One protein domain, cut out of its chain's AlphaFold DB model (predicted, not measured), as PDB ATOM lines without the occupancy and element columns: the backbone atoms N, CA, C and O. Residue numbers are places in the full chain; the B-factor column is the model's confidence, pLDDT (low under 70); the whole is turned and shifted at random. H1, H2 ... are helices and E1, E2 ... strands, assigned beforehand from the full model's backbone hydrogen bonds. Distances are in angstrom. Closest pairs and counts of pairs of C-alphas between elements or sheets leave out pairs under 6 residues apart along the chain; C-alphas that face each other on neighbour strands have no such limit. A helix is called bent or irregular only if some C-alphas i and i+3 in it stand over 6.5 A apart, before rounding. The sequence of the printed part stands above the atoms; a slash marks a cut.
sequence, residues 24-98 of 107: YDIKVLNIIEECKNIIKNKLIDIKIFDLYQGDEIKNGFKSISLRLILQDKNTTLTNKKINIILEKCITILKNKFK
ATOM      1  N   TYR A  24      52.020  29.168  99.968       63.62
ATOM      2  CA  TYR A  24      51.479  28.084  99.170       63.62
ATOM      3  C   TYR A  24      52.591  27.279  98.492       63.62
ATOM      4  O   TYR A  24      52.500  26.055  98.510       63.62
ATOM      5  N   ASP A  25      53.673  27.907  98.039       67.50
ATOM      6  CA  ASP A  25      54.849  27.248  97.475       67.50
ATOM      7  C   ASP A  25      55.459  26.273  98.492       67.50
ATOM      8  O   ASP A  25      55.740  25.117  98.175       67.50
ATOM      9  N   ILE A  26      55.565  26.691  99.759       68.69
ATOM     10  CA  ILE A  26      56.068  25.838 100.848       68.69
ATOM     11  C   ILE A  26      55.124  24.652 101.094       68.69
ATOM     12  O   ILE A  26      55.569  23.512 101.234       68.69
ATOM     13  N   LYS A  27      53.805  24.885 101.114       78.19
ATOM     14  CA  LYS A  27      52.821  23.800 101.264       78.19
ATOM     15  C   LYS A  27      52.868  22.809 100.102       78.19
ATOM     16  O   LYS A  27      52.736  21.610 100.333       78.19
ATOM     17  N   VAL A  28      53.070  23.287  98.879       82.75
ATOM     18  CA  VAL A  28      53.166  22.447  97.678       82.75
ATOM     19  C   VAL A  28      54.393  21.562  97.721       82.75
ATOM     20  O   VAL A  28      54.284  20.362  97.468       82.75
ATOM     21  N   LEU A  29      55.542  22.127  98.087       86.56
ATOM     22  CA  LEU A  29      56.771  21.357  98.250       86.56
ATOM     23  C   LEU A  29      56.586  20.249  99.292       86.56
ATOM     24  O   LEU A  29      56.895  19.095  99.004       86.56
ATOM     25  N   ASN A  30      55.955  20.556 100.430       89.81
ATOM     26  CA  ASN A  30      55.660  19.556 101.459       89.81
ATOM     27  C   ASN A  30      54.709  18.449 100.960       89.81
ATOM     28  O   ASN A  30      54.886  17.282 101.307       89.81
ATOM     29  N   ILE A  31      53.711  18.786 100.134       89.75
ATOM     30  CA  ILE A  31      52.811  17.800  99.506       89.75
ATOM     31  C   ILE A  31      53.592  16.888  98.552       89.75
ATOM     32  O   ILE A  31      53.410  15.669  98.571       89.75
ATOM     33  N   ILE A  32      54.477  17.462  97.734       91.19
ATOM     34  CA  ILE A  32      55.323  16.718  96.792       91.19
ATOM     35  C   ILE A  32      56.252  15.760  97.547       91.19
ATOM     36  O   ILE A  32      56.373  14.593  97.166       91.19
ATOM     37  N   GLU A  33      56.890  16.227  98.619       93.19
ATOM     38  CA  GLU A  33      57.739  15.397  99.476       93.19
ATOM     39  C   GLU A  33      56.953  14.264 100.137       93.19
ATOM     40  O   GLU A  33      57.405  13.117 100.140       93.19
ATOM     41  N   GLU A  34      55.744  14.539 100.624       93.81
ATOM     42  CA  GLU A  34      54.905  13.504 101.223       93.81
ATOM     43  C   GLU A  34      54.510  12.431 100.199       93.81
ATOM     44  O   GLU A  34      54.613  11.234 100.483       93.81
ATOM     45  N   CYS A  35      54.140  12.826  98.977       92.56
ATOM     46  CA  CYS A  35      53.889  11.887  97.882       92.56
ATOM     47  C   CYS A  35      55.114  11.010  97.591       92.56
ATOM     48  O   CYS A  35      54.985   9.786  97.482       92.56
ATOM     49  N   LYS A  36      56.316  11.600  97.524       93.62
ATOM     50  CA  LYS A  36      57.574  10.849  97.349       93.62
ATOM     51  C   LYS A  36      57.769   9.820  98.465       93.62
ATOM     52  O   LYS A  36      58.086   8.664  98.181       93.62
ATOM     53  N   ASN A  37      57.502  10.198  99.715       94.06
ATOM     54  CA  ASN A  37      57.644   9.320 100.879       94.06
ATOM     55  C   ASN A  37      56.638   8.159 100.901       94.06
ATOM     56  O   ASN A  37      56.965   7.067 101.377       94.06
ATOM     57  N   ILE A  38      55.421   8.366 100.392       93.06
ATOM     58  CA  ILE A  38      54.380   7.330 100.343       93.06
ATOM     59  C   ILE A  38      54.642   6.342  99.201       93.06
ATOM     60  O   ILE A  38      54.548   5.128  99.405       93.06
ATOM     61  N   ILE A  39      54.966   6.856  98.011       92.94
ATOM     62  CA  ILE A  39      55.100   6.068  96.776       92.94
ATOM     63  C   ILE A  39      56.475   5.378  96.700       92.94
ATOM     64  O   ILE A  39      56.583   4.246  96.214       92.94
ATOM     65  N   LYS A  40      57.514   6.020  97.247       92.31
ATOM     66  CA  LYS A  40      58.883   5.504  97.374       92.31
ATOM     67  C   LYS A  40      59.468   5.058  96.031       92.31
ATOM     68  O   LYS A  40      59.468   5.799  95.058       92.31
ATOM     69  N   ASN A  41      59.950   3.820  95.978       91.50
ATOM     70  CA  ASN A  41      60.638   3.214  94.845       91.50
ATOM     71  C   ASN A  41      59.772   3.039  93.592       91.50
ATOM     72  O   ASN A  41      60.310   2.649  92.560       91.50
ATOM     73  N   LYS A  42      58.459   3.283  93.689       92.62
ATOM     74  CA  LYS A  42      57.549   3.226  92.546       92.62
ATOM     75  C   LYS A  42      57.381   4.563  91.830       92.62
ATOM     76  O   LYS A  42      56.718   4.599  90.801       92.62
ATOM     77  N   LEU A  43      57.923   5.651  92.375       94.69
ATOM     78  CA  LEU A  43      57.844   6.979  91.782       94.69
ATOM     79  C   LEU A  43      59.079   7.225  90.917       94.69
ATOM     80  O   LEU A  43      60.190   7.276  91.439       94.69
ATOM     81  N   ILE A  44      58.880   7.396  89.614       94.00
ATOM     82  CA  ILE A  44      59.936   7.873  88.713       94.00
ATOM     83  C   ILE A  44      60.031   9.392  88.809       94.00
ATOM     84  O   ILE A  44      61.120   9.940  88.944       94.00
ATOM     85  N   ASP A  45      58.888  10.068  88.711       91.56
ATOM     86  CA  ASP A  45      58.842  11.520  88.595       91.56
ATOM     87  C   ASP A  45      57.547  12.081  89.183       91.56
ATOM     88  O   ASP A  45      56.490  11.442  89.140       91.56
ATOM     89  N   ILE A  46      57.644  13.292  89.720       91.88
ATOM     90  CA  ILE A  46      56.517  14.077  90.214       91.88
ATOM     91  C   ILE A  46      56.731  15.531  89.827       91.88
ATOM     92  O   ILE A  46      57.738  16.143  90.186       91.88
ATOM     93  N   LYS A  47      55.766  16.092  89.101       86.75
ATOM     94  CA  LYS A  47      55.831  17.468  88.607       86.75
ATOM     95  C   LYS A  47      54.517  18.184  88.846       86.75
ATOM     96  O   LYS A  47      53.448  17.584  88.754       86.75
ATOM     97  N   ILE A  48      54.610  19.482  89.111       85.88
ATOM     98  CA  ILE A  48      53.453  20.369  89.038       85.88
ATOM     99  C   ILE A  48      53.095  20.475  87.560       85.88
ATOM    100  O   ILE A  48      53.933  20.853  86.743       85.88
ATOM    101  N   PHE A  49      51.885  20.049  87.218       82.00
ATOM    102  CA  PHE A  49      51.366  20.118  85.860       82.00
ATOM    103  C   PHE A  49      50.645  21.439  85.625       82.00
ATOM    104  O   PHE A  49      50.873  22.076  84.605       82.00
ATOM    105  N   ASP A  50      49.811  21.839  86.584       81.75
ATOM    106  CA  ASP A  50      49.027  23.063  86.500       81.75
ATOM    107  C   ASP A  50      48.845  23.688  87.887       81.75
ATOM    108  O   ASP A  50      48.685  22.976  88.887       81.75
ATOM    109  N   LEU A  51      48.882  25.016  87.933       78.62
ATOM    110  CA  LEU A  51      48.586  25.834  89.102       78.62
ATOM    111  C   LEU A  51      47.488  26.808  88.687       78.62
ATOM    112  O   LEU A  51      47.758  27.850  88.092       78.62
ATOM    113  N   TYR A  52      46.250  26.468  89.024       78.31
ATOM    114  CA  TYR A  52      45.091  27.278  88.695       78.31
ATOM    115  C   TYR A  52      44.641  28.095  89.907       78.31
ATOM    116  O   TYR A  52      44.418  27.570  91.002       78.31
ATOM    117  N   GLN A  53      44.484  29.398  89.699       69.62
ATOM    118  CA  GLN A  53      43.881  30.329  90.642       69.62
ATOM    119  C   GLN A  53      42.890  31.181  89.848       69.62
ATOM    120  O   GLN A  53      43.298  32.014  89.046       69.62
ATOM    121  N   GLY A  54      41.598  30.945  90.045       69.62
ATOM    122  CA  GLY A  54      40.531  31.653  89.343       69.62
ATOM    123  C   GLY A  54      39.213  31.554  90.097       69.62
ATOM    124  O   GLY A  54      39.152  30.931  91.158       69.62
ATOM    125  N   ASP A  55      38.163  32.158  89.545       65.56
ATOM    126  CA  ASP A  55      36.896  32.414  90.249       65.56
ATOM    127  C   ASP A  55      36.142  31.138  90.676       65.56
ATOM    128  O   ASP A  55      35.381  31.147  91.642       65.56
ATOM    129  N   GLU A  56      36.403  30.004  90.016       70.19
ATOM    130  CA  GLU A  56      35.860  28.677  90.372       70.19
ATOM    131  C   GLU A  56      36.537  28.028  91.600       70.19
ATOM    132  O   GLU A  56      36.270  26.871  91.971       70.19
ATOM    133  N   ILE A  57      37.461  28.754  92.224       68.38
ATOM    134  CA  ILE A  57      38.138  28.386  93.459       68.38
ATOM    135  C   ILE A  57      37.865  29.483  94.482       68.38
ATOM    136  O   ILE A  57      37.955  30.672  94.193       68.38
ATOM    137  N   LYS A  58      37.534  29.072  95.712       67.81
ATOM    138  CA  LYS A  58      37.265  29.995  96.818       67.81
ATOM    139  C   LYS A  58      38.392  31.022  96.928       67.81
ATOM    140  O   LYS A  58      39.564  30.653  96.934       67.81
ATOM    141  N   ASN A  59      38.033  32.298  97.053       65.38
ATOM    142  CA  ASN A  59      39.016  33.371  97.108       65.38
ATOM    143  C   ASN A  59      40.073  33.093  98.196       65.38
ATOM    144  O   ASN A  59      39.740  32.702  99.319       65.38
ATOM    145  N   GLY A  60      41.348  33.240  97.835       69.62
ATOM    146  CA  GLY A  60      42.485  32.874  98.682       69.62
ATOM    147  C   GLY A  60      42.931  31.406  98.609       69.62
ATOM    148  O   GLY A  60      43.892  31.064  99.295       69.62
ATOM    149  N   PHE A  61      42.302  30.555  97.791       70.38
ATOM    150  CA  PHE A  61      42.741  29.180  97.515       70.38
ATOM    151  C   PHE A  61      43.342  29.055  96.105       70.38
ATOM    152  O   PHE A  61      43.028  29.827  95.201       70.38
ATOM    153  N   LYS A  62      44.203  28.049  95.920       76.12
ATOM    154  CA  LYS A  62      44.781  27.657  94.626       76.12
ATOM    155  C   LYS A  62      44.529  26.168  94.397       76.12
ATOM    156  O   LYS A  62      44.576  25.388  95.349       76.12
ATOM    157  N   SER A  63      44.275  25.776  93.155       81.88
ATOM    158  CA  SER A  63      44.183  24.377  92.735       81.88
ATOM    159  C   SER A  63      45.472  23.975  92.052       81.88
ATOM    160  O   SER A  63      46.022  24.719  91.246       81.88
ATOM    161  N   ILE A  64      45.962  22.793  92.401       85.06
ATOM    162  CA  ILE A  64      47.293  22.343  92.017       85.06
ATOM    163  C   ILE A  64      47.158  20.932  91.487       85.06
ATOM    164  O   ILE A  64      46.767  20.020  92.216       85.06
ATOM    165  N   SER A  65      47.482  20.768  90.214       85.94
ATOM    166  CA  SER A  65      47.482  19.479  89.542       85.94
ATOM    167  C   SER A  65      48.895  18.919  89.551       85.94
ATOM    168  O   SER A  65      49.833  19.554  89.067       85.94
ATOM    169  N   LEU A  66      49.056  17.714  90.093       89.06
ATOM    170  CA  LEU A  66      50.327  16.995  90.109       89.06
ATOM    171  C   LEU A  66      50.287  15.867  89.082       89.06
ATOM    172  O   LEU A  66      49.350  15.069  89.059       89.06
ATOM    173  N   ARG A  67      51.333  15.769  88.263       90.06
ATOM    174  CA  ARG A  67      51.573  14.621  87.391       90.06
ATOM    175  C   ARG A  67      52.546  13.674  88.079       90.06
ATOM    176  O   ARG A  67      53.635  14.087  88.472       90.06
ATOM    177  N   LEU A  68      52.148  12.412  88.194       91.69
ATOM    178  CA  LEU A  68      52.942  11.331  88.775       91.69
ATOM    179  C   LEU A  68      53.297  10.330  87.678       91.69
ATOM    180  O   LEU A  68      52.411   9.867  86.962       91.69
ATOM    181  N   ILE A  69      54.574   9.970  87.571       91.62
ATOM    182  CA  ILE A  69      55.028   8.870  86.715       91.62
ATOM    183  C   ILE A  69      55.403   7.705  87.623       91.62
ATOM    184  O   ILE A  69      56.333   7.813  88.426       91.62
ATOM    185  N   LEU A  70      54.661   6.602  87.506       93.31
ATOM    186  CA  LEU A  70      54.830   5.418  88.342       93.31
ATOM    187  C   LEU A  70      55.397   4.246  87.545       93.31
ATOM    188  O   LEU A  70      54.943   3.965  86.439       93.31
ATOM    189  N   GLN A  71      56.336   3.517  88.140       92.81
ATOM    190  CA  GLN A  71      56.853   2.265  87.595       92.81
ATOM    191  C   GLN A  71      57.283   1.341  88.724       92.81
ATOM    192  O   GLN A  71      57.894   1.767  89.695       92.81
ATOM    193  N   ASP A  72      56.995   0.056  88.583       92.94
ATOM    194  CA  ASP A  72      57.492  -0.981  89.478       92.94
ATOM    195  C   ASP A  72      58.458  -1.877  88.691       92.94
ATOM    196  O   ASP A  72      58.181  -2.255  87.554       92.94
ATOM    197  N   LYS A  73      59.628  -2.155  89.278       89.50
ATOM    198  CA  LYS A  73      60.704  -2.932  88.640       89.50
ATOM    199  C   LYS A  73      60.424  -4.436  88.620       89.50
ATOM    200  O   LYS A  73      61.040  -5.153  87.844       89.50
ATOM    201  N   ASN A  74      59.530  -4.901  89.487       90.25
ATOM    202  CA  ASN A  74      59.280  -6.320  89.719       90.25
ATOM    203  C   ASN A  74      57.962  -6.777  89.095       90.25
ATOM    204  O   ASN A  74      57.814  -7.950  88.766       90.25
ATOM    205  N   THR A  75      56.973  -5.884  88.980       89.56
ATOM    206  CA  THR A  75      55.648  -6.249  88.463       89.56
ATOM    207  C   THR A  75      55.019  -5.142  87.634       89.56
ATOM    208  O   THR A  75      55.227  -3.963  87.897       89.56
ATOM    209  N   THR A  76      54.146  -5.511  86.698       91.50
ATOM    210  CA  THR A  76      53.292  -4.536  86.015       91.50
ATOM    211  C   THR A  76      52.347  -3.869  87.018       91.50
ATOM    212  O   THR A  76      51.636  -4.530  87.794       91.50
ATOM    213  N   LEU A  77      52.336  -2.537  87.000       91.25
ATOM    214  CA  LEU A  77      51.378  -1.726  87.739       91.25
ATOM    215  C   LEU A  77      50.035  -1.758  87.013       91.25
ATOM    216  O   LEU A  77      49.862  -1.145  85.969       91.25
ATOM    217  N   THR A  78      49.075  -2.491  87.572       92.50
ATOM    218  CA  THR A  78      47.694  -2.471  87.086       92.50
ATOM    219  C   THR A  78      46.978  -1.219  87.585       92.50
ATOM    220  O   THR A  78      47.314  -0.699  88.652       92.50
ATOM    221  N   ASN A  79      45.921  -0.795  86.886       89.44
ATOM    222  CA  ASN A  79      45.083   0.336  87.313       89.44
ATOM    223  C   ASN A  79      44.614   0.186  88.768       89.44
ATOM    224  O   ASN A  79      44.636   1.141  89.535       89.44
ATOM    225  N   LYS A  80      44.290  -1.042  89.199       90.06
ATOM    226  CA  LYS A  80      43.923  -1.331  90.592       90.06
ATOM    227  C   LYS A  80      45.061  -1.027  91.575       90.06
ATOM    228  O   LYS A  80      44.813  -0.418  92.611       90.06
ATOM    229  N   LYS A  81      46.302  -1.429  91.269       89.75
ATOM    230  CA  LYS A  81      47.475  -1.134  92.115       89.75
ATOM    231  C   LYS A  81      47.767   0.365  92.160       89.75
ATOM    232  O   LYS A  81      48.062   0.885  93.233       89.75
ATOM    233  N   ILE A  82      47.662   1.045  91.017       90.94
ATOM    234  CA  ILE A  82      47.850   2.496  90.919       90.94
ATOM    235  C   ILE A  82      46.813   3.211  91.787       90.94
ATOM    236  O   ILE A  82      47.197   3.984  92.660       90.94
ATOM    237  N   ASN A  83      45.530   2.875  91.646       90.50
ATOM    238  CA  ASN A  83      44.459   3.481  92.438       90.50
ATOM    239  C   ASN A  83      44.679   3.295  93.943       90.50
ATOM    240  O   ASN A  83      44.543   4.252  94.689       90.50
ATOM    241  N   ILE A  84      45.111   2.115  94.400       91.50
ATOM    242  CA  ILE A  84      45.421   1.891  95.825       91.50
ATOM    243  C   ILE A  84      46.539   2.827  96.317       91.50
ATOM    244  O   ILE A  84      46.460   3.364  97.423       91.50
ATOM    245  N   ILE A  85      47.586   3.032  95.511       91.12
ATOM    246  CA  ILE A  85      48.685   3.950  95.848       91.12
ATOM    247  C   ILE A  85      48.172   5.394  95.913       91.12
ATOM    248  O   ILE A  85      48.498   6.114  96.861       91.12
ATOM    249  N   LEU A  86      47.360   5.808  94.937       91.38
ATOM    250  CA  LEU A  86      46.809   7.161  94.870       91.38
ATOM    251  C   LEU A  86      45.830   7.438  96.015       91.38
ATOM    252  O   LEU A  86      45.974   8.459  96.680       91.38
ATOM    253  N   GLU A  87      44.921   6.515  96.328       91.31
ATOM    254  CA  GLU A  87      43.992   6.631  97.463       91.31
ATOM    255  C   GLU A  87      44.732   6.768  98.795       91.31
ATOM    256  O   GLU A  87      44.366   7.575  99.657       91.31
ATOM    257  N   LYS A  88      45.840   6.034  98.956       91.44
ATOM    258  CA  LYS A  88      46.700   6.175 100.132       91.44
ATOM    259  C   LYS A  88      47.331   7.567 100.206       91.44
ATOM    260  O   LYS A  88      47.353   8.160 101.285       91.44
ATOM    261  N   CYS A  89      47.817   8.096  99.081       90.69
ATOM    262  CA  CYS A  89      48.341   9.461  99.017       90.69
ATOM    263  C   CYS A  89      47.254  10.472  99.386       90.69
ATOM    264  O   CYS A  89      47.442  11.261 100.306       90.69
ATOM    265  N   ILE A  90      46.090  10.384  98.746       90.19
ATOM    266  CA  ILE A  90      44.926  11.249  98.978       90.19
ATOM    267  C   ILE A  90      44.547  11.282 100.455       90.19
ATOM    268  O   ILE A  90      44.405  12.358 101.033       90.19
ATOM    269  N   THR A  91      44.425  10.111 101.076       91.06
ATOM    270  CA  THR A  91      44.043   9.986 102.485       91.06
ATOM    271  C   THR A  91      45.051  10.675 103.405       91.06
ATOM    272  O   THR A  91      44.667  11.459 104.275       91.06
ATOM    273  N   ILE A  92      46.349  10.432 103.203       90.88
ATOM    274  CA  ILE A  92      47.398  11.028 104.041       90.88
ATOM    275  C   ILE A  92      47.475  12.542 103.819       90.88
ATOM    276  O   ILE A  92      47.543  13.296 104.791       90.88
ATOM    277  N   LEU A  93      47.401  13.000 102.569       90.31
ATOM    278  CA  LEU A  93      47.458  14.421 102.240       90.31
ATOM    279  C   LEU A  93      46.275  15.193 102.837       90.31
ATOM    280  O   LEU A  93      46.488  16.235 103.462       90.31
ATOM    281  N   LYS A  94      45.049  14.664 102.721       89.00
ATOM    282  CA  LYS A  94      43.846  15.240 103.347       89.00
ATOM    283  C   LYS A  94      44.028  15.394 104.857       89.00
ATOM    284  O   LYS A  94      43.772  16.465 105.409       89.00
ATOM    285  N   ASN A  95      44.530  14.354 105.519       89.38
ATOM    286  CA  ASN A  95      44.712  14.359 106.970       89.38
ATOM    287  C   ASN A  95      45.817  15.323 107.424       89.38
ATOM    288  O   ASN A  95      45.619  16.062 108.390       89.38
ATOM    289  N   LYS A  96      46.959  15.332 106.725       89.25
ATOM    290  CA  LYS A  96      48.167  16.073 107.118       89.25
ATOM    291  C   LYS A  96      48.123  17.549 106.731       89.25
ATOM    292  O   LYS A  96      48.554  18.394 107.508       89.25
ATOM    293  N   PHE A  97      47.594  17.865 105.551       85.69
ATOM    294  CA  PHE A  97      47.641  19.217 104.987       85.69
ATOM    295  C   PHE A  97      46.276  19.905 104.914       85.69
ATOM    296  O   PHE A  97      46.220  21.066 104.511       85.69
ATOM    297  N   LYS A  98      45.192  19.220 105.315       84.06
ATOM    298  CA  LYS A  98      43.810  19.733 105.241       84.06
ATOM    299  C   LYS A  98      43.448  20.214 103.828       84.06
ATOM    300  O   LYS A  98      42.763  21.217 103.662       84.06
TER     301      LYS A  98
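Overview. This is residues 24 to 98 of the 107 residues of the protein "FDX-ACB domain-containing protein" of Glossina palpalis gambiensis (UniProt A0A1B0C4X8). A long two-strand hairpin, E1 and E2, has helix H1 packed along one face, and helix H2 starts near the hairpin's end at Leu 70 and slants away from it across the side of H1. The hairpin and the loops beyond its two ends make the long axis, and residues 55 to 60 of the loop between the strands stick out free. The printed part has 75 residues with two named helices and two named strands, in the order H1, E1, E2, H2; the sheet, E1 - E2, is antiparallel and the class is mixed, helices and strands. It is only just loose, close to compact, with a radius of gyration of the C-alphas of 13.7 A and spans of 45 by 21 by 20 A.

Along the chain. Find C-alpha 24 at (51.479, 28.084, 99.170); from there H1 runs through residues 24 to 42, 26.4 A from first to last C-alpha. H1 has a kink of 42 degrees near residue 36 and is irregular, with C-alphas 38 and 41 lying 9.3 A apart. E1 follows at once as residues 43 to 52, 24.2 A long, and ends at C-alpha 52, (45.091, 27.278, 88.695). Look next at residues 63 to 70 for E2, 22.2 A long. H2 is residues 79 to 97, 26.0 A long, and ends at C-alpha 97, (47.641, 19.217, 104.987).

Arrangement. Start with E1 and E2, antiparallel neighbours that form a hairpin, with 161 degrees between their directions. C-alphas 46 and 68 face each other at 4.7 A; N 49 and O 65 are within hydrogen-bond range at 2.8 A, and so are N 67 and O 47 at 2.8 A. H1 comes closest to E1 at the C-alphas of Lys 36 and Leu 43, 6.8 A apart, and to E2 at those of Lys 42 and Leu 70, 5.5 A apart. H1 and H2 touch, their closest C-alphas being those of Cys 35 and Cys 89 at 6.2 A. They run opposite ways at a steep tilt of 37 degrees, only just past shallow. The closest C-alphas of E2 and H2 are those of Leu 70 and Ile 82, 8.0 A apart, while E1 and H2 are apart. In H2 every O i to N i+4 pair is within hydrogen-bond range; in H1, 13 of 15 are.

Size, cuts and confidence. The two C-alphas farthest apart are those of Asn 59 and Asn 74, at 45.2 A. The printed part has no cut. The link from H1 to E1 is tight; those from E1 to E2 and from E2 to H2 are short. The mean pLDDT of the printed part is 85.9, and the model's confidence is low, under 70, at residues 24 to 26, 53 to 55 and 57 to 60.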